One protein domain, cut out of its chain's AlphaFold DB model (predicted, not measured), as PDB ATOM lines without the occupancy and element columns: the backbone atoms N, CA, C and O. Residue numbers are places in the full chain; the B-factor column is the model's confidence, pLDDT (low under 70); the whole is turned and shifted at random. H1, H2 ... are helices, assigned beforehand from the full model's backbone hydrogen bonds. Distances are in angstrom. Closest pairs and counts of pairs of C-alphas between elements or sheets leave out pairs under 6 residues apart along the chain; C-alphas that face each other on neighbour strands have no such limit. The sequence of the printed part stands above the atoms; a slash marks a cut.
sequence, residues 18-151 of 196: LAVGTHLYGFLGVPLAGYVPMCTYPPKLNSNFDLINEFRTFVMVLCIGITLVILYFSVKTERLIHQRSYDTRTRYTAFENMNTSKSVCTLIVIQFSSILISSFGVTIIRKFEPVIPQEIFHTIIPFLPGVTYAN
ATOM      1  N   LEU A  18      -6.847  44.876 -30.968       79.00
ATOM      2  CA  LEU A  18      -6.703  43.696 -30.113       79.00
ATOM      3  C   LEU A  18      -5.878  43.996 -28.855       79.00
ATOM      4  O   LEU A  18      -6.249  43.560 -27.767       79.00
ATOM      5  N   ALA A  19      -4.786  44.756 -28.974       76.69
ATOM      6  CA  ALA A  19      -3.949  45.122 -27.834       76.69
ATOM      7  C   ALA A  19      -4.703  46.018 -26.839       76.69
ATOM      8  O   ALA A  19      -4.739  45.727 -25.646       76.69
ATOM      9  N   VAL A  20      -5.357  47.073 -27.330       79.31
ATOM     10  CA  VAL A  20      -6.144  47.990 -26.493       79.31
ATOM     11  C   VAL A  20      -7.381  47.286 -25.936       79.31
ATOM     12  O   VAL A  20      -7.672  47.413 -24.752       79.31
ATOM     13  N   GLY A  21      -8.079  46.495 -26.750       79.38
ATOM     14  CA  GLY A  21      -9.280  45.766 -26.345       79.38
ATOM     15  C   GLY A  21      -9.006  44.730 -25.258       79.38
ATOM     16  O   GLY A  21      -9.720  44.693 -24.261       79.38
ATOM     17  N   THR A  22      -7.941  43.931 -25.393       73.12
ATOM     18  CA  THR A  22      -7.545  42.965 -24.350       73.12
ATOM     19  C   THR A  22      -7.086  43.654 -23.070       73.12
ATOM     20  O   THR A  22      -7.381  43.162 -21.981       73.12
ATOM     21  N   HIS A  23      -6.429  44.812 -23.179       72.50
ATOM     22  CA  HIS A  23      -6.064  45.621 -22.022       72.50
ATOM     23  C   HIS A  23      -7.312  46.157 -21.304       72.50
ATOM     24  O   HIS A  23      -7.489  45.907 -20.118       72.50
ATOM     25  N   LEU A  24      -8.232  46.803 -22.024       74.75
ATOM     26  CA  LEU A  24      -9.475  47.323 -21.447       74.75
ATOM     27  C   LEU A  24     -10.328  46.215 -20.823       74.75
ATOM     28  O   LEU A  24     -10.793  46.379 -19.701       74.75
ATOM     29  N   TYR A  25     -10.481  45.074 -21.501       73.69
ATOM     30  CA  TYR A  25     -11.220  43.919 -20.982       73.69
ATOM     31  C   TYR A  25     -10.579  43.342 -19.714       73.69
ATOM     32  O   TYR A  25     -11.278  42.996 -18.767       73.69
ATOM     33  N   GLY A  26      -9.244  43.287 -19.663       67.50
ATOM     34  CA  GLY A  26      -8.514  42.817 -18.490       67.50
ATOM     35  C   GLY A  26      -8.652  43.724 -17.268       67.50
ATOM     36  O   GLY A  26      -8.578  43.221 -16.152       67.50
ATOM     37  N   PHE A  27      -8.867  45.028 -17.446       67.12
ATOM     38  CA  PHE A  27      -8.979  45.988 -16.338       67.12
ATOM     39  C   PHE A  27     -10.422  46.435 -16.044       67.12
ATOM     40  O   PHE A  27     -10.652  47.191 -15.099       67.12
ATOM     41  N   LEU A  28     -11.409  45.957 -16.807       68.50
ATOM     42  CA  LEU A  28     -12.811  46.327 -16.630       68.50
ATOM     43  C   LEU A  28     -13.377  45.721 -15.337       68.50
ATOM     44  O   LEU A  28     -13.425  44.504 -15.175       68.50
ATOM     45  N   GLY A  29     -13.817  46.575 -14.409       61.97
ATOM     46  CA  GLY A  29     -14.485  46.154 -13.170       61.97
ATOM     47  C   GLY A  29     -13.565  45.651 -12.051       61.97
ATOM     48  O   GLY A  29     -14.071  45.194 -11.028       61.97
ATOM     49  N   VAL A  30     -12.238  45.751 -12.200       62.62
ATOM     50  CA  VAL A  30     -11.293  45.334 -11.153       62.62
ATOM     51  C   VAL A  30     -10.897  46.537 -10.284       62.62
ATOM     52  O   VAL A  30     -10.363  47.512 -10.817       62.62
ATOM     53  N   PRO A  31     -11.127  46.515  -8.957       60.47
ATOM     54  CA  PRO A  31     -10.682  47.599  -8.087       60.47
ATOM     55  C   PRO A  31      -9.150  47.702  -8.110       60.47
ATOM     56  O   PRO A  31      -8.460  46.701  -7.925       60.47
ATOM     57  N   LEU A  32      -8.605  48.916  -8.274       57.75
ATOM     58  CA  LEU A  32      -7.153  49.200  -8.261       57.75
ATOM     59  C   LEU A  32      -6.483  48.962  -6.886       57.75
ATOM     60  O   LEU A  32      -5.342  49.361  -6.659       57.75
ATOM     61  N   ALA A  33      -7.182  48.342  -5.937       47.72
ATOM     62  CA  ALA A  33      -6.717  48.154  -4.574       47.72
ATOM     63  C   ALA A  33      -5.685  47.014  -4.496       47.72
ATOM     64  O   ALA A  33      -6.021  45.837  -4.368       47.72
ATOM     65  N   GLY A  34      -4.407  47.383  -4.562       52.69
ATOM     66  CA  GLY A  34      -3.266  46.511  -4.297       52.69
ATOM     67  C   GLY A  34      -1.992  47.074  -4.918       52.69
ATOM     68  O   GLY A  34      -2.012  47.518  -6.060       52.69
ATOM     69  N   TYR A  35      -0.879  47.065  -4.181       46.44
ATOM     70  CA  TYR A  35       0.428  47.389  -4.753       46.44
ATOM     71  C   TYR A  35       0.782  46.337  -5.806       46.44
ATOM     72  O   TYR A  35       0.892  45.150  -5.495       46.44
ATOM     73  N   VAL A  36       0.940  46.784  -7.050       55.50
ATOM     74  CA  VAL A  36       1.338  45.939  -8.167       55.50
ATOM     75  C   VAL A  36       2.658  46.491  -8.718       55.50
ATOM     76  O   VAL A  36       2.652  47.565  -9.315       55.50
ATOM     77  N   PRO A  37       3.799  45.806  -8.521       47.66
ATOM     78  CA  PRO A  37       5.118  46.361  -8.840       47.66
ATOM     79  C   PRO A  37       5.379  46.550 -10.346       47.66
ATOM     80  O   PRO A  37       6.368  47.180 -10.710       47.66
ATOM     81  N   MET A  38       4.519  46.032 -11.233       54.09
ATOM     82  CA  MET A  38       4.628  46.206 -12.688       54.09
ATOM     83  C   MET A  38       3.290  46.037 -13.417       54.09
ATOM     84  O   MET A  38       2.440  45.260 -12.995       54.09
ATOM     85  N   CYS A  39       3.162  46.656 -14.597       55.62
ATOM     86  CA  CYS A  39       2.000  46.564 -15.501       55.62
ATOM     87  C   CYS A  39       1.655  45.135 -15.977       55.62
ATOM     88  O   CYS A  39       0.631  44.924 -16.624       55.62
ATOM     89  N   THR A  40       2.529  44.165 -15.715       54.69
ATOM     90  CA  THR A  40       2.413  42.751 -16.099       54.69
ATOM     91  C   THR A  40       1.891  41.853 -14.988       54.69
ATOM     92  O   THR A  40       1.603  40.686 -15.247       54.69
ATOM     93  N   TYR A  41       1.751  42.369 -13.769       57.16
ATOM     94  CA  TYR A  41       1.104  41.634 -12.694       57.16
ATOM     95  C   TYR A  41      -0.416  41.826 -12.781       57.16
ATOM     96  O   TYR A  41      -0.887  42.963 -12.891       57.16
ATOM     97  N   PRO A  42      -1.207  40.746 -12.701       57.00
ATOM     98  CA  PRO A  42      -2.642  40.890 -12.547       57.00
ATOM     99  C   PRO A  42      -2.960  41.577 -11.213       57.00
ATOM    100  O   PRO A  42      -2.333  41.259 -10.197       57.00
ATOM    101  N   PRO A  43      -3.966  42.464 -11.170       57.91
ATOM    102  CA  PRO A  43      -4.565  42.842  -9.903       57.91
ATOM    103  C   PRO A  43      -5.061  41.575  -9.189       57.91
ATOM    104  O   PRO A  43      -5.596  40.673  -9.832       57.91
ATOM    105  N   LYS A  44      -4.894  41.508  -7.861       55.34
ATOM    106  CA  LYS A  44      -5.164  40.320  -7.018       55.34
ATOM    107  C   LYS A  44      -6.564  39.699  -7.197       55.34
ATOM    108  O   LYS A  44      -6.761  38.552  -6.819       55.34
ATOM    109  N   LEU A  45      -7.518  40.450  -7.753       53.72
ATOM    110  CA  LEU A  45      -8.907  40.044  -8.000       53.72
ATOM    111  C   LEU A  45      -9.236  39.721  -9.471       53.72
ATOM    112  O   LEU A  45     -10.391  39.453  -9.788       53.72
ATOM    113  N   ASN A  46      -8.270  39.764 -10.390       58.94
ATOM    114  CA  ASN A  46      -8.555  39.590 -11.811       58.94
ATOM    115  C   ASN A  46      -8.574  38.111 -12.228       58.94
ATOM    116  O   ASN A  46      -7.538  37.540 -12.568       58.94
ATOM    117  N   SER A  47      -9.764  37.505 -12.246       61.31
ATOM    118  CA  SER A  47      -9.989  36.126 -12.706       61.31
ATOM    119  C   SER A  47      -9.784  35.936 -14.214       61.31
ATOM    120  O   SER A  47      -9.526  34.822 -14.665       61.31
ATOM    121  N   ASN A  48      -9.865  37.009 -15.005       67.50
ATOM    122  CA  ASN A  48      -9.814  36.934 -16.467       67.50
ATOM    123  C   ASN A  48      -8.385  36.944 -17.028       67.50
ATOM    124  O   ASN A  48      -8.193  36.699 -18.218       67.50
ATOM    125  N   PHE A  49      -7.374  37.230 -16.202       66.62
ATOM    126  CA  PHE A  49      -5.999  37.426 -16.667       66.62
ATOM    127  C   PHE A  49      -5.395  36.172 -17.307       66.62
ATOM    128  O   PHE A  49      -4.740  36.269 -18.345       66.62
ATOM    129  N   ASP A  50      -5.639  34.997 -16.725       68.00
ATOM    130  CA  ASP A  50      -5.104  33.744 -17.258       68.00
ATOM    131  C   ASP A  50      -5.769  33.388 -18.595       68.00
ATOM    132  O   ASP A  50      -5.073  33.023 -19.540       68.00
ATOM    133  N   LEU A  51      -7.080  33.630 -18.726       71.00
ATOM    134  CA  LEU A  51      -7.833  33.439 -19.971       71.00
ATOM    135  C   LEU A  51      -7.357  34.401 -21.072       71.00
ATOM    136  O   LEU A  51      -7.162  33.992 -22.217       71.00
ATOM    137  N   ILE A  52      -7.097  35.669 -20.737       71.81
ATOM    138  CA  ILE A  52      -6.537  36.655 -21.677       71.81
ATOM    139  C   ILE A  52      -5.133  36.238 -22.123       71.81
ATOM    140  O   ILE A  52      -4.811  36.331 -23.310       71.81
ATOM    141  N   ASN A  53      -4.288  35.777 -21.198       71.06
ATOM    142  CA  ASN A  53      -2.927  35.359 -21.523       71.06
ATOM    143  C   ASN A  53      -2.908  34.067 -22.359       71.06
ATOM    144  O   ASN A  53      -2.088  33.938 -23.273       71.06
ATOM    145  N   GLU A  54      -3.836  33.143 -22.108       71.88
ATOM    146  CA  GLU A  54      -4.036  31.930 -22.905       71.88
ATOM    147  C   GLU A  54      -4.535  32.264 -24.317       71.88
ATOM    148  O   GLU A  54      -3.908  31.853 -25.294       71.88
ATOM    149  N   PHE A  55      -5.565  33.109 -24.447       77.75
ATOM    150  CA  PHE A  55      -6.052  33.600 -25.741       77.75
ATOM    151  C   PHE A  55      -4.948  34.319 -26.529       77.75
ATOM    152  O   PHE A  55      -4.728  34.033 -27.708       77.75
ATOM    153  N   ARG A  56      -4.186  35.206 -25.874       73.69
ATOM    154  CA  ARG A  56      -3.046  35.904 -26.486       73.69
ATOM    155  C   ARG A  56      -1.982  34.922 -26.971       73.69
ATOM    156  O   ARG A  56      -1.438  35.098 -28.060       73.69
ATOM    157  N   THR A  57      -1.682  33.895 -26.177       72.56
ATOM    158  CA  THR A  57      -0.703  32.859 -26.530       72.56
ATOM    159  C   THR A  57      -1.195  32.017 -27.710       72.56
ATOM    160  O   THR A  57      -0.429  31.771 -28.638       72.56
ATOM    161  N   PHE A  58      -2.479  31.654 -27.743       79.75
ATOM    162  CA  PHE A  58      -3.084  30.927 -28.860       79.75
ATOM    163  C   PHE A  58      -3.021  31.718 -30.176       79.75
ATOM    164  O   PHE A  58      -2.516  31.212 -31.181       79.75
ATOM    165  N   VAL A  59      -3.460  32.983 -30.164       79.31
ATOM    166  CA  VAL A  59      -3.408  33.868 -31.343       79.31
ATOM    167  C   VAL A  59      -1.970  34.027 -31.840       79.31
ATOM    168  O   VAL A  59      -1.715  33.952 -33.041       79.31
ATOM    169  N   MET A  60      -1.011  34.175 -30.926       75.75
ATOM    170  CA  MET A  60       0.409  34.279 -31.260       75.75
ATOM    171  C   MET A  60       0.937  33.024 -31.968       75.75
ATOM    172  O   MET A  60       1.581  33.148 -33.009       75.75
ATOM    173  N   VAL A  61       0.642  31.825 -31.452       77.25
ATOM    174  CA  VAL A  61       1.045  30.550 -32.076       77.25
ATOM    175  C   VAL A  61       0.443  30.403 -33.476       77.25
ATOM    176  O   VAL A  61       1.134  29.994 -34.410       77.25
ATOM    177  N   LEU A  62      -0.816  30.803 -33.657       82.19
ATOM    178  CA  LEU A  62      -1.481  30.765 -34.957       82.19
ATOM    179  C   LEU A  62      -0.831  31.735 -35.960       82.19
ATOM    180  O   LEU A  62      -0.516  31.342 -37.087       82.19
ATOM    181  N   CYS A  63      -0.548  32.975 -35.548       77.31
ATOM    182  CA  CYS A  63       0.170  33.950 -36.373       77.31
ATOM    183  C   CYS A  63       1.579  33.468 -36.756       77.31
ATOM    184  O   CYS A  63       2.006  33.680 -37.895       77.31
ATOM    185  N   ILE A  64       2.287  32.787 -35.846       73.81
ATOM    186  CA  ILE A  64       3.586  32.156 -36.125       73.81
ATOM    187  C   ILE A  64       3.445  31.130 -37.250       73.81
ATOM    188  O   ILE A  64       4.183  31.199 -38.236       73.81
ATOM    189  N   GLY A  65       2.480  30.215 -37.127       77.56
ATOM    190  CA  GLY A  65       2.237  29.175 -38.126       77.56
ATOM    191  C   GLY A  65       1.994  29.761 -39.516       77.56
ATOM    192  O   GLY A  65       2.668  29.386 -40.475       77.56
ATOM    193  N   ILE A  66       1.108  30.755 -39.616       80.81
ATOM    194  CA  ILE A  66       0.809  31.439 -40.883       80.81
ATOM    195  C   ILE A  66       2.058  32.126 -41.452       80.81
ATOM    196  O   ILE A  66       2.353  31.990 -42.639       80.81
ATOM    197  N   THR A  67       2.824  32.829 -40.614       76.62
ATOM    198  CA  THR A  67       4.025  33.557 -41.048       76.62
ATOM    199  C   THR A  67       5.088  32.609 -41.604       76.62
ATOM    200  O   THR A  67       5.670  32.883 -42.654       76.62
ATOM    201  N   LEU A  68       5.313  31.468 -40.945       76.94
ATOM    202  CA  LEU A  68       6.251  30.445 -41.414       76.94
ATOM    203  C   LEU A  68       5.810  29.834 -42.746       76.94
ATOM    204  O   LEU A  68       6.645  29.647 -43.630       76.94
ATOM    205  N   VAL A  69       4.511  29.572 -42.920       81.06
ATOM    206  CA  VAL A  69       3.954  29.048 -44.175       81.06
ATOM    207  C   VAL A  69       4.148  30.048 -45.317       81.06
ATOM    208  O   VAL A  69       4.691  29.684 -46.360       81.06
ATOM    209  N   ILE A  70       3.778  31.318 -45.117       79.75
ATOM    210  CA  ILE A  70       3.965  32.379 -46.122       79.75
ATOM    211  C   ILE A  70       5.442  32.507 -46.495       79.75
ATOM    212  O   ILE A  70       5.782  32.594 -47.678       79.75
ATOM    213  N   LEU A  71       6.333  32.479 -45.504       73.06
ATOM    214  CA  LEU A  71       7.766  32.596 -45.731       73.06
ATOM    215  C   LEU A  71       8.322  31.388 -46.491       73.06
ATOM    216  O   LEU A  71       9.100  31.563 -47.429       73.06
ATOM    217  N   TYR A  72       7.890  30.174 -46.146       78.12
ATOM    218  CA  TYR A  72       8.264  28.952 -46.855       78.12
ATOM    219  C   TYR A  72       7.852  29.011 -48.331       78.12
ATOM    220  O   TYR A  72       8.681  28.777 -49.215       78.12
ATOM    221  N   PHE A  73       6.599  29.386 -48.613       77.81
ATOM    222  CA  PHE A  73       6.117  29.544 -49.986       77.81
ATOM    223  C   PHE A  73       6.846  30.661 -50.735       77.81
ATOM    224  O   PHE A  73       7.201  30.474 -51.898       77.81
ATOM    225  N   SER A  74       7.129  31.785 -50.078       74.50
ATOM    226  CA  SER A  74       7.862  32.905 -50.684       74.50
ATOM    227  C   SER A  74       9.281  32.488 -51.073       74.50
ATOM    228  O   SER A  74       9.687  32.661 -52.218       74.50
ATOM    229  N   VAL A  75      10.017  31.831 -50.169       74.19
ATOM    230  CA  VAL A  75      11.375  31.332 -50.449       74.19
ATOM    231  C   VAL A  75      11.368  30.268 -51.546       74.19
ATOM    232  O   VAL A  75      12.256  30.267 -52.398       74.19
ATOM    233  N   LYS A  76      10.377  29.367 -51.552       76.31
ATOM    234  CA  LYS A  76      10.236  28.340 -52.593       76.31
ATOM    235  C   LYS A  76       9.984  28.966 -53.965       76.31
ATOM    236  O   LYS A  76      10.641  28.579 -54.928       76.31
ATOM    237  N   THR A  77       9.083  29.944 -54.047       75.44
ATOM    238  CA  THR A  77       8.768  30.665 -55.288       75.44
ATOM    239  C   THR A  77       9.980  31.435 -55.808       75.44
ATOM    240  O   THR A  77      10.345  31.278 -56.969       75.44
ATOM    241  N   GLU A  78      10.671  32.182 -54.946       74.62
ATOM    242  CA  GLU A  78      11.877  32.936 -55.321       74.62
ATOM    243  C   GLU A  78      13.020  32.013 -55.780       74.62
ATOM    244  O   GLU A  78      13.715  32.301 -56.756       74.62
ATOM    245  N   ARG A  79      13.180  30.842 -55.142       71.12
ATOM    246  CA  ARG A  79      14.150  29.825 -55.579       71.12
ATOM    247  C   ARG A  79      13.814  29.269 -56.965       71.12
ATOM    248  O   ARG A  79      14.716  29.114 -57.785       71.12
ATOM    249  N   LEU A  80      12.538  28.993 -57.236       73.44
ATOM    250  CA  LEU A  80      12.082  28.519 -58.547       73.44
ATOM    251  C   LEU A  80      12.305  29.573 -59.639       73.44
ATOM    252  O   LEU A  80      12.765  29.230 -60.727       73.44
ATOM    253  N   ILE A  81      12.040  30.851 -59.348       71.44
ATOM    254  CA  ILE A  81      12.295  31.957 -60.283       71.44
ATOM    255  C   ILE A  81      13.796  32.077 -60.571       71.44
ATOM    256  O   ILE A  81      14.183  32.221 -61.730       71.44
ATOM    257  N   HIS A  82      14.650  31.946 -59.550       67.50
ATOM    258  CA  HIS A  82      16.101  31.980 -59.730       67.50
ATOM    259  C   HIS A  82      16.629  30.851 -60.632       67.50
ATOM    260  O   HIS A  82      17.557  31.082 -61.403       67.50
ATOM    261  N   GLN A  83      16.055  29.646 -60.540       69.75
ATOM    262  CA  GLN A  83      16.483  28.482 -61.326       69.75
ATOM    263  C   GLN A  83      15.902  28.459 -62.747       69.75
ATOM    264  O   GLN A  83      16.534  27.925 -63.654       69.75
ATOM    265  N   ARG A  84      14.702  29.017 -62.956       68.88
ATOM    266  CA  ARG A  84      13.971  28.910 -64.231       68.88
ATOM    267  C   ARG A  84      14.085  30.148 -65.124       68.88
ATOM    268  O   ARG A  84      13.852  30.041 -66.325       68.88
ATOM    269  N   SER A  85      14.405  31.315 -64.565       68.06
ATOM    270  CA  SER A  85      14.480  32.549 -65.349       68.06
ATOM    271  C   SER A  85      15.813  32.676 -66.091       68.06
ATOM    272  O   SER A  85      16.878  32.707 -65.474       68.06
ATOM    273  N   TYR A  86      15.736  32.789 -67.420       62.84
ATOM    274  CA  TYR A  86      16.875  33.110 -68.289       62.84
ATOM    275  C   TYR A  86      17.230  34.603 -68.278       62.84
ATOM    276  O   TYR A  86      18.353  34.969 -68.618       62.84
ATOM    277  N   ASP A  87      16.301  35.468 -67.862       76.00
ATOM    278  CA  ASP A  87      16.557  36.901 -67.741       76.00
ATOM    279  C   ASP A  87      17.405  37.189 -66.492       76.00
ATOM    280  O   ASP A  87      16.992  36.968 -65.347       76.00
ATOM    281  N   THR A  88      18.605  37.723 -66.723       71.62
ATOM    282  CA  THR A  88      19.589  38.057 -65.690       71.62
ATOM    283  C   THR A  88      19.064  39.089 -64.696       71.62
ATOM    284  O   THR A  88      19.369  38.986 -63.504       71.62
ATOM    285  N   ARG A  89      18.224  40.039 -65.131       71.62
ATOM    286  CA  ARG A  89      17.628  41.050 -64.245       71.62
ATOM    287  C   ARG A  89      16.616  40.421 -63.292       71.62
ATOM    288  O   ARG A  89      16.639  40.684 -62.086       71.62
ATOM    289  N   THR A  90      15.766  39.549 -63.822       72.75
ATOM    290  CA  THR A  90      14.781  38.797 -63.039       72.75
ATOM    291  C   THR A  90      15.472  37.844 -62.056       72.75
ATOM    292  O   THR A  90      15.112  37.793 -60.880       72.75
ATOM    293  N   ARG A  91      16.542  37.161 -62.483       67.62
ATOM    294  CA  ARG A  91      17.343  36.264 -61.634       67.62
ATOM    295  C   ARG A  91      18.074  36.997 -60.503       67.62
ATOM    296  O   ARG A  91      18.158  36.471 -59.389       67.62
ATOM    297  N   TYR A  92      18.588  38.198 -60.776       70.94
ATOM    298  CA  TYR A  92      19.215  39.057 -59.768       70.94
ATOM    299  C   TYR A  92      18.201  39.526 -58.721       70.94
ATOM    300  O   TYR A  92      18.451  39.390 -57.524       70.94
ATOM    301  N   THR A  93      17.036  39.994 -59.172       73.94
ATOM    302  CA  THR A  93      15.948  40.445 -58.289       73.94
ATOM    303  C   THR A  93      15.460  39.303 -57.395       73.94
ATOM    304  O   THR A  93      15.337  39.480 -56.187       73.94
ATOM    305  N   ALA A  94      15.292  38.097 -57.948       72.44
ATOM    306  CA  ALA A  94      14.891  36.924 -57.173       72.44
ATOM    307  C   ALA A  94      15.935  36.516 -56.116       72.44
ATOM    308  O   ALA A  94      15.608  36.163 -54.982       72.44
ATOM    309  N   PHE A  95      17.227  36.614 -56.450       72.94
ATOM    310  CA  PHE A  95      18.305  36.372 -55.488       72.94
ATOM    311  C   PHE A  95      18.306  37.407 -54.347       72.94
ATOM    312  O   PHE A  95      18.496  37.051 -53.180       72.94
ATOM    313  N   GLU A  96      18.070  38.680 -54.667       71.06
ATOM    314  CA  GLU A  96      17.975  39.767 -53.688       71.06
ATOM    315  C   GLU A  96      16.749  39.604 -52.775       71.06
ATOM    316  O   GLU A  96      16.879  39.680 -51.547       71.06
ATOM    317  N   ASN A  97      15.595  39.251 -53.343       73.25
ATOM    318  CA  ASN A  97      14.380  38.922 -52.599       73.25
ATOM    319  C   ASN A  97      14.585  37.714 -51.678       73.25
ATOM    320  O   ASN A  97      14.168  37.739 -50.516       73.25
ATOM    321  N   MET A  98      15.284  36.672 -52.140       74.12
ATOM    322  CA  MET A  98      15.590  35.489 -51.331       74.12
ATOM    323  C   MET A  98      16.504  35.831 -50.144       74.12
ATOM    324  O   MET A  98      16.266  35.380 -49.021       74.12
ATOM    325  N   ASN A  99      17.548  36.637 -50.359       72.94
ATOM    326  CA  ASN A  99      18.472  37.037 -49.295       72.94
ATOM    327  C   ASN A  99      17.805  37.979 -48.273       72.94
ATOM    328  O   ASN A  99      18.046  37.872 -47.064       72.94
ATOM    329  N   THR A 100      16.915  38.849 -48.747       77.06
ATOM    330  CA  THR A 100      16.077  39.705 -47.900       77.06
ATOM    331  C   THR A 100      15.110  38.861 -47.070       77.06
ATOM    332  O   THR A 100      15.084  38.989 -45.849       77.06
ATOM    333  N   SER A 101      14.418  37.900 -47.691       75.88
ATOM    334  CA  SER A 101      13.501  36.973 -47.010       75.88
ATOM    335  C   SER A 101      14.197  36.137 -45.929       75.88
ATOM    336  O   SER A 101      13.645  35.948 -44.847       75.88
ATOM    337  N   LYS A 102      15.440  35.685 -46.158       73.44
ATOM    338  CA  LYS A 102      16.255  35.005 -45.128       73.44
ATOM    339  C   LYS A 102      16.571  35.911 -43.935       73.44
ATOM    340  O   LYS A 102      16.538  35.461 -42.787       73.44
ATOM    341  N   SER A 103      16.873  37.182 -44.194       76.31
ATOM    342  CA  SER A 103      17.152  38.160 -43.136       76.31
ATOM    343  C   SER A 103      15.893  38.451 -42.316       76.31
ATOM    344  O   SER A 103      15.944  38.404 -41.089       76.31
ATOM    345  N   VAL A 104      14.753  38.641 -42.985       78.31
ATOM    346  CA  VAL A 104      13.436  38.802 -42.353       78.31
ATOM    347  C   VAL A 104      13.069  37.573 -41.515       78.31
ATOM    348  O   VAL A 104      12.679  37.724 -40.363       78.31
ATOM    349  N   CYS A 105      13.292  36.359 -42.028       74.12
ATOM    350  CA  CYS A 105      13.072  35.116 -41.280       74.12
ATOM    351  C   CYS A 105      13.866  35.080 -39.966       74.12
ATOM    352  O   CYS A 105      13.329  34.752 -38.912       74.12
ATOM    353  N   THR A 106      15.140  35.477 -40.016       75.00
ATOM    354  CA  THR A 106      16.006  35.499 -38.827       75.00
ATOM    355  C   THR A 106      15.458  36.442 -37.752       75.00
ATOM    356  O   THR A 106      15.443  36.092 -36.576       75.00
ATOM    357  N   LEU A 107      14.976  37.622 -38.153       79.69
ATOM    358  CA  LEU A 107      14.386  38.606 -37.239       79.69
ATOM    359  C   LEU A 107      13.097  38.079 -36.606       79.69
ATOM    360  O   LEU A 107      12.907  38.205 -35.400       79.69
ATOM    361  N   ILE A 108      12.251  37.444 -37.415       78.44
ATOM    362  CA  ILE A 108      11.002  36.824 -36.978       78.44
ATOM    363  C   ILE A 108      11.271  35.732 -35.925       78.44
ATOM    364  O   ILE A 108      10.617  35.712 -34.886       78.44
ATOM    365  N   VAL A 109      12.273  34.871 -36.127       78.62
ATOM    366  CA  VAL A 109      12.654  33.824 -35.156       78.62
ATOM    367  C   VAL A 109      13.147  34.410 -33.829       78.62
ATOM    368  O   VAL A 109      12.791  33.901 -32.765       78.62
ATOM    369  N   ILE A 110      13.943  35.483 -33.874       81.06
ATOM    370  CA  ILE A 110      14.424  36.170 -32.665       81.06
ATOM    371  C   ILE A 110      13.241  36.773 -31.902       81.06
ATOM    372  O   ILE A 110      13.074  36.502 -30.714       81.06
ATOM    373  N   GLN A 111      12.376  37.511 -32.603       80.00
ATOM    374  CA  GLN A 111      11.166  38.112 -32.046       80.00
ATOM    375  C   GLN A 111      10.270  37.054 -31.384       80.00
ATOM    376  O   GLN A 111       9.786  37.249 -30.268       80.00
ATOM    377  N   PHE A 112      10.069  35.914 -32.048       79.56
ATOM    378  CA  PHE A 112       9.266  34.823 -31.508       79.56
ATOM    379  C   PHE A 112       9.892  34.184 -30.281       79.56
ATOM    380  O   PHE A 112       9.184  33.968 -29.303       79.56
ATOM    381  N   SER A 113      11.200  33.935 -30.291       81.81
ATOM    382  CA  SER A 113      11.908  33.409 -29.121       81.81
ATOM    383  C   SER A 113      11.717  34.324 -27.908       81.81
ATOM    384  O   SER A 113      11.342  33.856 -26.834       81.81
ATOM    385  N   SER A 114      11.878  35.636 -28.093       82.88
ATOM    386  CA  SER A 114      11.703  36.622 -27.024       82.88
ATOM    387  C   SER A 114      10.275  36.666 -26.474       82.88
ATOM    388  O   SER A 114      10.085  36.721 -25.258       82.88
ATOM    389  N   ILE A 115       9.258  36.621 -27.341       78.69
ATOM    390  CA  ILE A 115       7.857  36.639 -26.895       78.69
ATOM    391  C   ILE A 115       7.463  35.302 -26.247       78.69
ATOM    392  O   ILE A 115       6.771  35.308 -25.230       78.69
ATOM    393  N   LEU A 116       7.916  34.163 -26.781       80.25
ATOM    394  CA  LEU A 116       7.654  32.846 -26.196       80.25
ATOM    395  C   LEU A 116       8.218  32.751 -24.781       80.25
ATOM    396  O   LEU A 116       7.488  32.356 -23.879       80.25
ATOM    397  N   ILE A 117       9.470  33.172 -24.572       83.12
ATOM    398  CA  ILE A 117      10.092  33.209 -23.240       83.12
ATOM    399  C   ILE A 117       9.268  34.082 -22.293       83.12
ATOM    400  O   ILE A 117       8.981  33.668 -21.173       83.12
ATOM    401  N   SER A 118       8.832  35.256 -22.751       80.62
ATOM    402  CA  SER A 118       8.000  36.148 -21.948       80.62
ATOM    403  C   SER A 118       6.651  35.520 -21.570       80.62
ATOM    404  O   SER A 118       6.273  35.539 -20.402       80.62
ATOM    405  N   SER A 119       5.933  34.929 -22.529       75.31
ATOM    406  CA  SER A 119       4.585  34.387 -22.301       75.31
ATOM    407  C   SER A 119       4.614  33.071 -21.518       75.31
ATOM    408  O   SER A 119       3.925  32.935 -20.507       75.31
ATOM    409  N   PHE A 120       5.434  32.103 -21.942       80.25
ATOM    410  CA  PHE A 120       5.560  30.815 -21.255       80.25
ATOM    411  C   PHE A 120       6.262  30.949 -19.913       80.25
ATOM    412  O   PHE A 120       5.823  30.330 -18.949       80.25
ATOM    413  N   GLY A 121       7.317  31.762 -19.828       79.75
ATOM    414  CA  GLY A 121       8.048  31.953 -18.583       79.75
ATOM    415  C   GLY A 121       7.147  32.506 -17.483       79.75
ATOM    416  O   GLY A 121       7.160  31.979 -16.375       79.75
ATOM    417  N   VAL A 122       6.293  33.491 -17.793       76.62
ATOM    418  CA  VAL A 122       5.347  34.036 -16.805       76.62
ATOM    419  C   VAL A 122       4.331  32.974 -16.381       76.62
ATOM    420  O   VAL A 122       4.099  32.793 -15.187       76.62
ATOM    421  N   THR A 123       3.760  32.227 -17.328       74.81
ATOM    422  CA  THR A 123       2.765  31.184 -17.029       74.81
ATOM    423  C   THR A 123       3.350  30.039 -16.199       74.81
ATOM    424  O   THR A 123       2.717  29.583 -15.248       74.81
ATOM    425  N   ILE A 124       4.561  29.578 -16.524       80.62
ATOM    426  CA  ILE A 124       5.242  28.505 -15.791       80.62
ATOM    427  C   ILE A 124       5.580  28.972 -14.377       80.62
ATOM    428  O   ILE A 124       5.216  28.295 -13.421       80.62
ATOM    429  N   ILE A 125       6.214  30.138 -14.222       80.50
ATOM    430  CA  ILE A 125       6.613  30.628 -12.895       80.50
ATOM    431  C   ILE A 125       5.397  30.853 -11.995       80.50
ATOM    432  O   ILE A 125       5.457  30.504 -10.820       80.50
ATOM    433  N   ARG A 126       4.269  31.337 -12.531       74.12
ATOM    434  CA  ARG A 126       3.026  31.456 -11.750       74.12
ATOM    435  C   ARG A 126       2.457  30.103 -11.318       74.12
ATOM    436  O   ARG A 126       1.970  29.995 -10.202       74.12
ATOM    437  N   LYS A 127       2.572  29.043 -12.129       78.62
ATOM    438  CA  LYS A 127       2.174  27.684 -11.700       78.62
ATOM    439  C   LYS A 127       3.042  27.131 -10.565       78.62
ATOM    440  O   LYS A 127       2.559  26.317  -9.785       78.62
ATOM    441  N   PHE A 128       4.297  27.570 -10.467       82.56
ATOM    442  CA  PHE A 128       5.237  27.171  -9.414       82.56
ATOM    443  C   PHE A 128       5.360  28.194  -8.274       82.56
ATOM    444  O   PHE A 128       6.192  28.005  -7.389       82.56
ATOM    445  N   GLU A 129       4.505  29.225  -8.238       76.88
ATOM    446  CA  GLU A 129       4.428  30.212  -7.151       76.88
ATOM    447  C   GLU A 129       4.485  29.599  -5.736       76.88
ATOM    448  O   GLU A 129       5.284  30.086  -4.941       76.88
ATOM    449  N   PRO A 130       3.757  28.509  -5.400       79.56
ATOM    450  CA  PRO A 130       3.785  27.963  -4.039       79.56
ATOM    451  C   PRO A 130       5.121  27.320  -3.633       79.56
ATOM    452  O   PRO A 130       5.317  27.025  -2.457       79.56
ATOM    453  N   VAL A 131       6.029  27.073  -4.582       84.81
ATOM    454  CA  VAL A 131       7.317  26.396  -4.347       84.81
ATOM    455  C   VAL A 131       8.485  27.390  -4.331       84.81
ATOM    456  O   VAL A 131       9.559  27.081  -3.817       84.81
ATOM    457  N   ILE A 132       8.301  28.591  -4.886       81.81
ATOM    458  CA  ILE A 132       9.370  29.576  -5.079       81.81
ATOM    459  C   ILE A 132       9.361  30.596  -3.924       81.81
ATOM    460  O   ILE A 132       8.309  31.151  -3.611       81.81
ATOM    461  N   PRO A 133      10.519  30.916  -3.311       86.06
ATOM    462  CA  PRO A 133      10.619  31.987  -2.320       86.06
ATOM    463  C   PRO A 133      10.126  33.335  -2.867       86.06
ATOM    464  O   PRO A 133      10.475  33.716  -3.987       86.06
ATOM    465  N   GLN A 134       9.364  34.089  -2.065       79.12
ATOM    466  CA  GLN A 134       8.729  35.344  -2.499       79.12
ATOM    467  C   GLN A 134       9.718  36.368  -3.078       79.12
ATOM    468  O   GLN A 134       9.422  36.985  -4.100       79.12
ATOM    469  N   GLU A 135      10.906  36.524  -2.487       78.25
ATOM    470  CA  GLU A 135      11.933  37.445  -3.005       78.25
ATOM    471  C   GLU A 135      12.378  37.089  -4.431       78.25
ATOM    472  O   GLU A 135      12.500  37.957  -5.299       78.25
ATOM    473  N   ILE A 136      12.568  35.797  -4.702       79.12
ATOM    474  CA  ILE A 136      12.993  35.298  -6.014       79.12
ATOM    475  C   ILE A 136      11.852  35.457  -7.025       79.12
ATOM    476  O   ILE A 136      12.063  35.923  -8.145       79.12
ATOM    477  N   PHE A 137      10.626  35.135  -6.616       79.75
ATOM    478  CA  PHE A 137       9.433  35.258  -7.448       79.75
ATOM    479  C   PHE A 137       9.196  36.702  -7.915       79.75
ATOM    480  O   PHE A 137       9.032  36.951  -9.113       79.75
ATOM    481  N   HIS A 138       9.253  37.661  -6.986       75.62
ATOM    482  CA  HIS A 138       9.062  39.082  -7.283       75.62
ATOM    483  C   HIS A 138      10.223  39.714  -8.057       75.62
ATOM    484  O   HIS A 138      10.037  40.774  -8.643       75.62
ATOM    485  N   THR A 139      11.385  39.062  -8.120       75.94
ATOM    486  CA  THR A 139      12.523  39.515  -8.933       75.94
ATOM    487  C   THR A 139      12.456  38.971 -10.365       75.94
ATOM    488  O   THR A 139      12.703  39.702 -11.323       75.94
ATOM    489  N   ILE A 140      12.084  37.696 -10.542       79.00
ATOM    490  CA  ILE A 140      12.114  37.028 -11.855       79.00
ATOM    491  C   ILE A 140      10.883  37.357 -12.709       79.00
ATOM    492  O   ILE A 140      11.013  37.560 -13.919       79.00
ATOM    493  N   ILE A 141       9.685  37.433 -12.118       75.88
ATOM    494  CA  ILE A 141       8.460  37.719 -12.885       75.88
ATOM    495  C   ILE A 141       8.539  39.041 -13.664       75.88
ATOM    496  O   ILE A 141       8.202  39.032 -14.848       75.88
ATOM    497  N   PRO A 142       9.007  40.157 -13.075       72.19
ATOM    498  CA  PRO A 142       9.234  41.416 -13.789       72.19
ATOM    499  C   PRO A 142      10.214  41.315 -14.964       72.19
ATOM    500  O   PRO A 142      10.072  42.015 -15.968       72.19
ATOM    501  N   PHE A 143      11.209  40.433 -14.853       77.06
ATOM    502  CA  PHE A 143      12.280  40.295 -15.837       77.06
ATOM    503  C   PHE A 143      11.813  39.617 -17.134       77.06
ATOM    504  O   PHE A 143      12.270  39.958 -18.224       77.06
ATOM    505  N   LEU A 144      10.858  38.690 -17.045       78.69
ATOM    506  CA  LEU A 144      10.363  37.905 -18.181       78.69
ATOM    507  C   LEU A 144       9.676  38.737 -19.282       78.69
ATOM    508  O   LEU A 144       9.993  38.549 -20.458       78.69
ATOM    509  N   PRO A 145       8.776  39.688 -18.972       73.06
ATOM    510  CA  PRO A 145       8.326  40.703 -19.923       73.06
ATOM    511  C   PRO A 145       9.473  41.539 -20.488       73.06
ATOM    512  O   PRO A 145       9.450  41.886 -21.668       73.06
ATOM    513  N   GLY A 146      10.505  41.798 -19.682       70.75
ATOM    514  CA  GLY A 146      11.699  42.532 -20.089       70.75
ATOM    515  C   GLY A 146      12.455  41.900 -21.262       70.75
ATOM    516  O   GLY A 146      13.032  42.615 -22.077       70.75
ATOM    517  N   VAL A 147      12.371  40.576 -21.435       77.25
ATOM    518  CA  VAL A 147      12.964  39.853 -22.579       77.25
ATOM    519  C   VAL A 147      12.391  40.331 -23.920       77.25
ATOM    520  O   VAL A 147      13.079  40.304 -24.941       77.25
ATOM    521  N   THR A 148      11.160  40.850 -23.935       75.62
ATOM    522  CA  THR A 148      10.567  41.440 -25.143       75.62
ATOM    523  C   THR A 148      11.192  42.783 -25.526       75.62
ATOM    524  O   THR A 148      11.103  43.177 -26.688       75.62
ATOM    525  N   TYR A 149      11.909  43.460 -24.626       73.19
ATOM    526  CA  TYR A 149      12.680  44.654 -24.984       73.19
ATOM    527  C   TYR A 149      13.919  44.334 -25.819       73.19
ATOM    528  O   TYR A 149      14.433  45.226 -26.486       73.19
ATOM    529  N   ALA A 150      14.347  43.066 -25.902       72.31
ATOM    530  CA  ALA A 150      15.363  42.644 -26.871       72.31
ATOM    531  C   ALA A 150      14.954  42.970 -28.323       72.31
ATOM    532  O   ALA A 150      15.807  43.137 -29.194       72.31
ATOM    533  N   ASN A 151      13.655  43.149 -28.575       74.44
ATOM    534  CA  ASN A 151      13.130  43.569 -29.869       74.44
ATOM    535  C   ASN A 151      13.529  45.009 -30.244       74.44
ATOM    536  O   ASN A 151      13.570  45.340 -31.427       74.44
TER     537      ASN A 151
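Overview. This is residues 18 to 151 of the 196 residues of the protein "Protein CBR-SRA-26" of Caenorhabditis briggsae (UniProt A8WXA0). A long, slim helical hairpin of H3 and H2 makes the length of this domain, with a tight turn at one end. Near the other end the shorter H4 folds back along the last part of H3, H1 lies loosely beside the beginning of H2, and a long loop, residues 28 to 48, joins H1 to H2. The printed part has 134 residues with four named helices, H1, H2, H3 and H4 in chain order, and no named strand; the class is all helix. The whole is only just loose, close to extended, with a radius of gyration of the C-alphas of 21.1 A, and it is a rod spanning 69 by 30 by 19 A.

Arrangement. The longest helix is H3, residues 88 to 127. It touches H2, residues 49 to 84, with 24 pairs of C-alphas within 8 A, the closest being those of His 82 and Arg 91, 4.8 A apart. The two form a helical hairpin and run opposite ways at a shallow tilt of 18 degrees. H3 also touches H4, residues 134 to 151, but with residues 111 to 125 alone. Their closest C-alphas are those of Ser 118 and Leu 144, 4.8 A apart, and this second helical hairpin has a shallow tilt of 12 degrees, opposite ways. H4 has a kink of 26 degrees near residue 145. H1, residues 18 to 27, and H2 only just touch, with 3 pairs of C-alphas within 8 A, and H2 does so with residues 49 to 52 alone. Their closest C-alphas are those of Gly 26 and Phe 49, 6.2 A apart; they too form a helical hairpin, at a shallow tilt of 11 degrees, opposite ways. The helix packing is mostly aligned, the three touching pairs each being at a shallow tilt. H1 is apart from H3 and from H4, and H2 is apart from H4. In H1, H2 and H3 every O i to N i+4 pair is within hydrogen-bond range; in H4 6 of 14 are, beside 11 of 15 O i to N i+3 pairs.

Along the chain. H3 measures 57.7 A from its first to its last C-alpha, beginning at C-alpha 88 (19.589, 38.057, -65.690). H2 measures 52.3 A, H4 28.9 A and H1 14.1 A. C-alpha 18, where H1 begins, is at (-6.703, 43.696, -30.113), and C-alpha 151, where H4 ends, is at (13.130, 43.569, -29.869).

Size, cuts and confidence. The two C-alphas farthest apart are those of Ala 33 and Tyr 86, 69.6 A. The printed part has no cut. The link from H1 to H2 is long, with 21 residues, that from H2 to H3 is tight, with 3, and that from H3 to H4 is short, with 6. Residues 130 to 136, of which 134 to 136 belong to H4, stand free. The mean pLDDT of the printed part is 72.8, and residues 26 to 50, 82 to 86 and 91 are under 70.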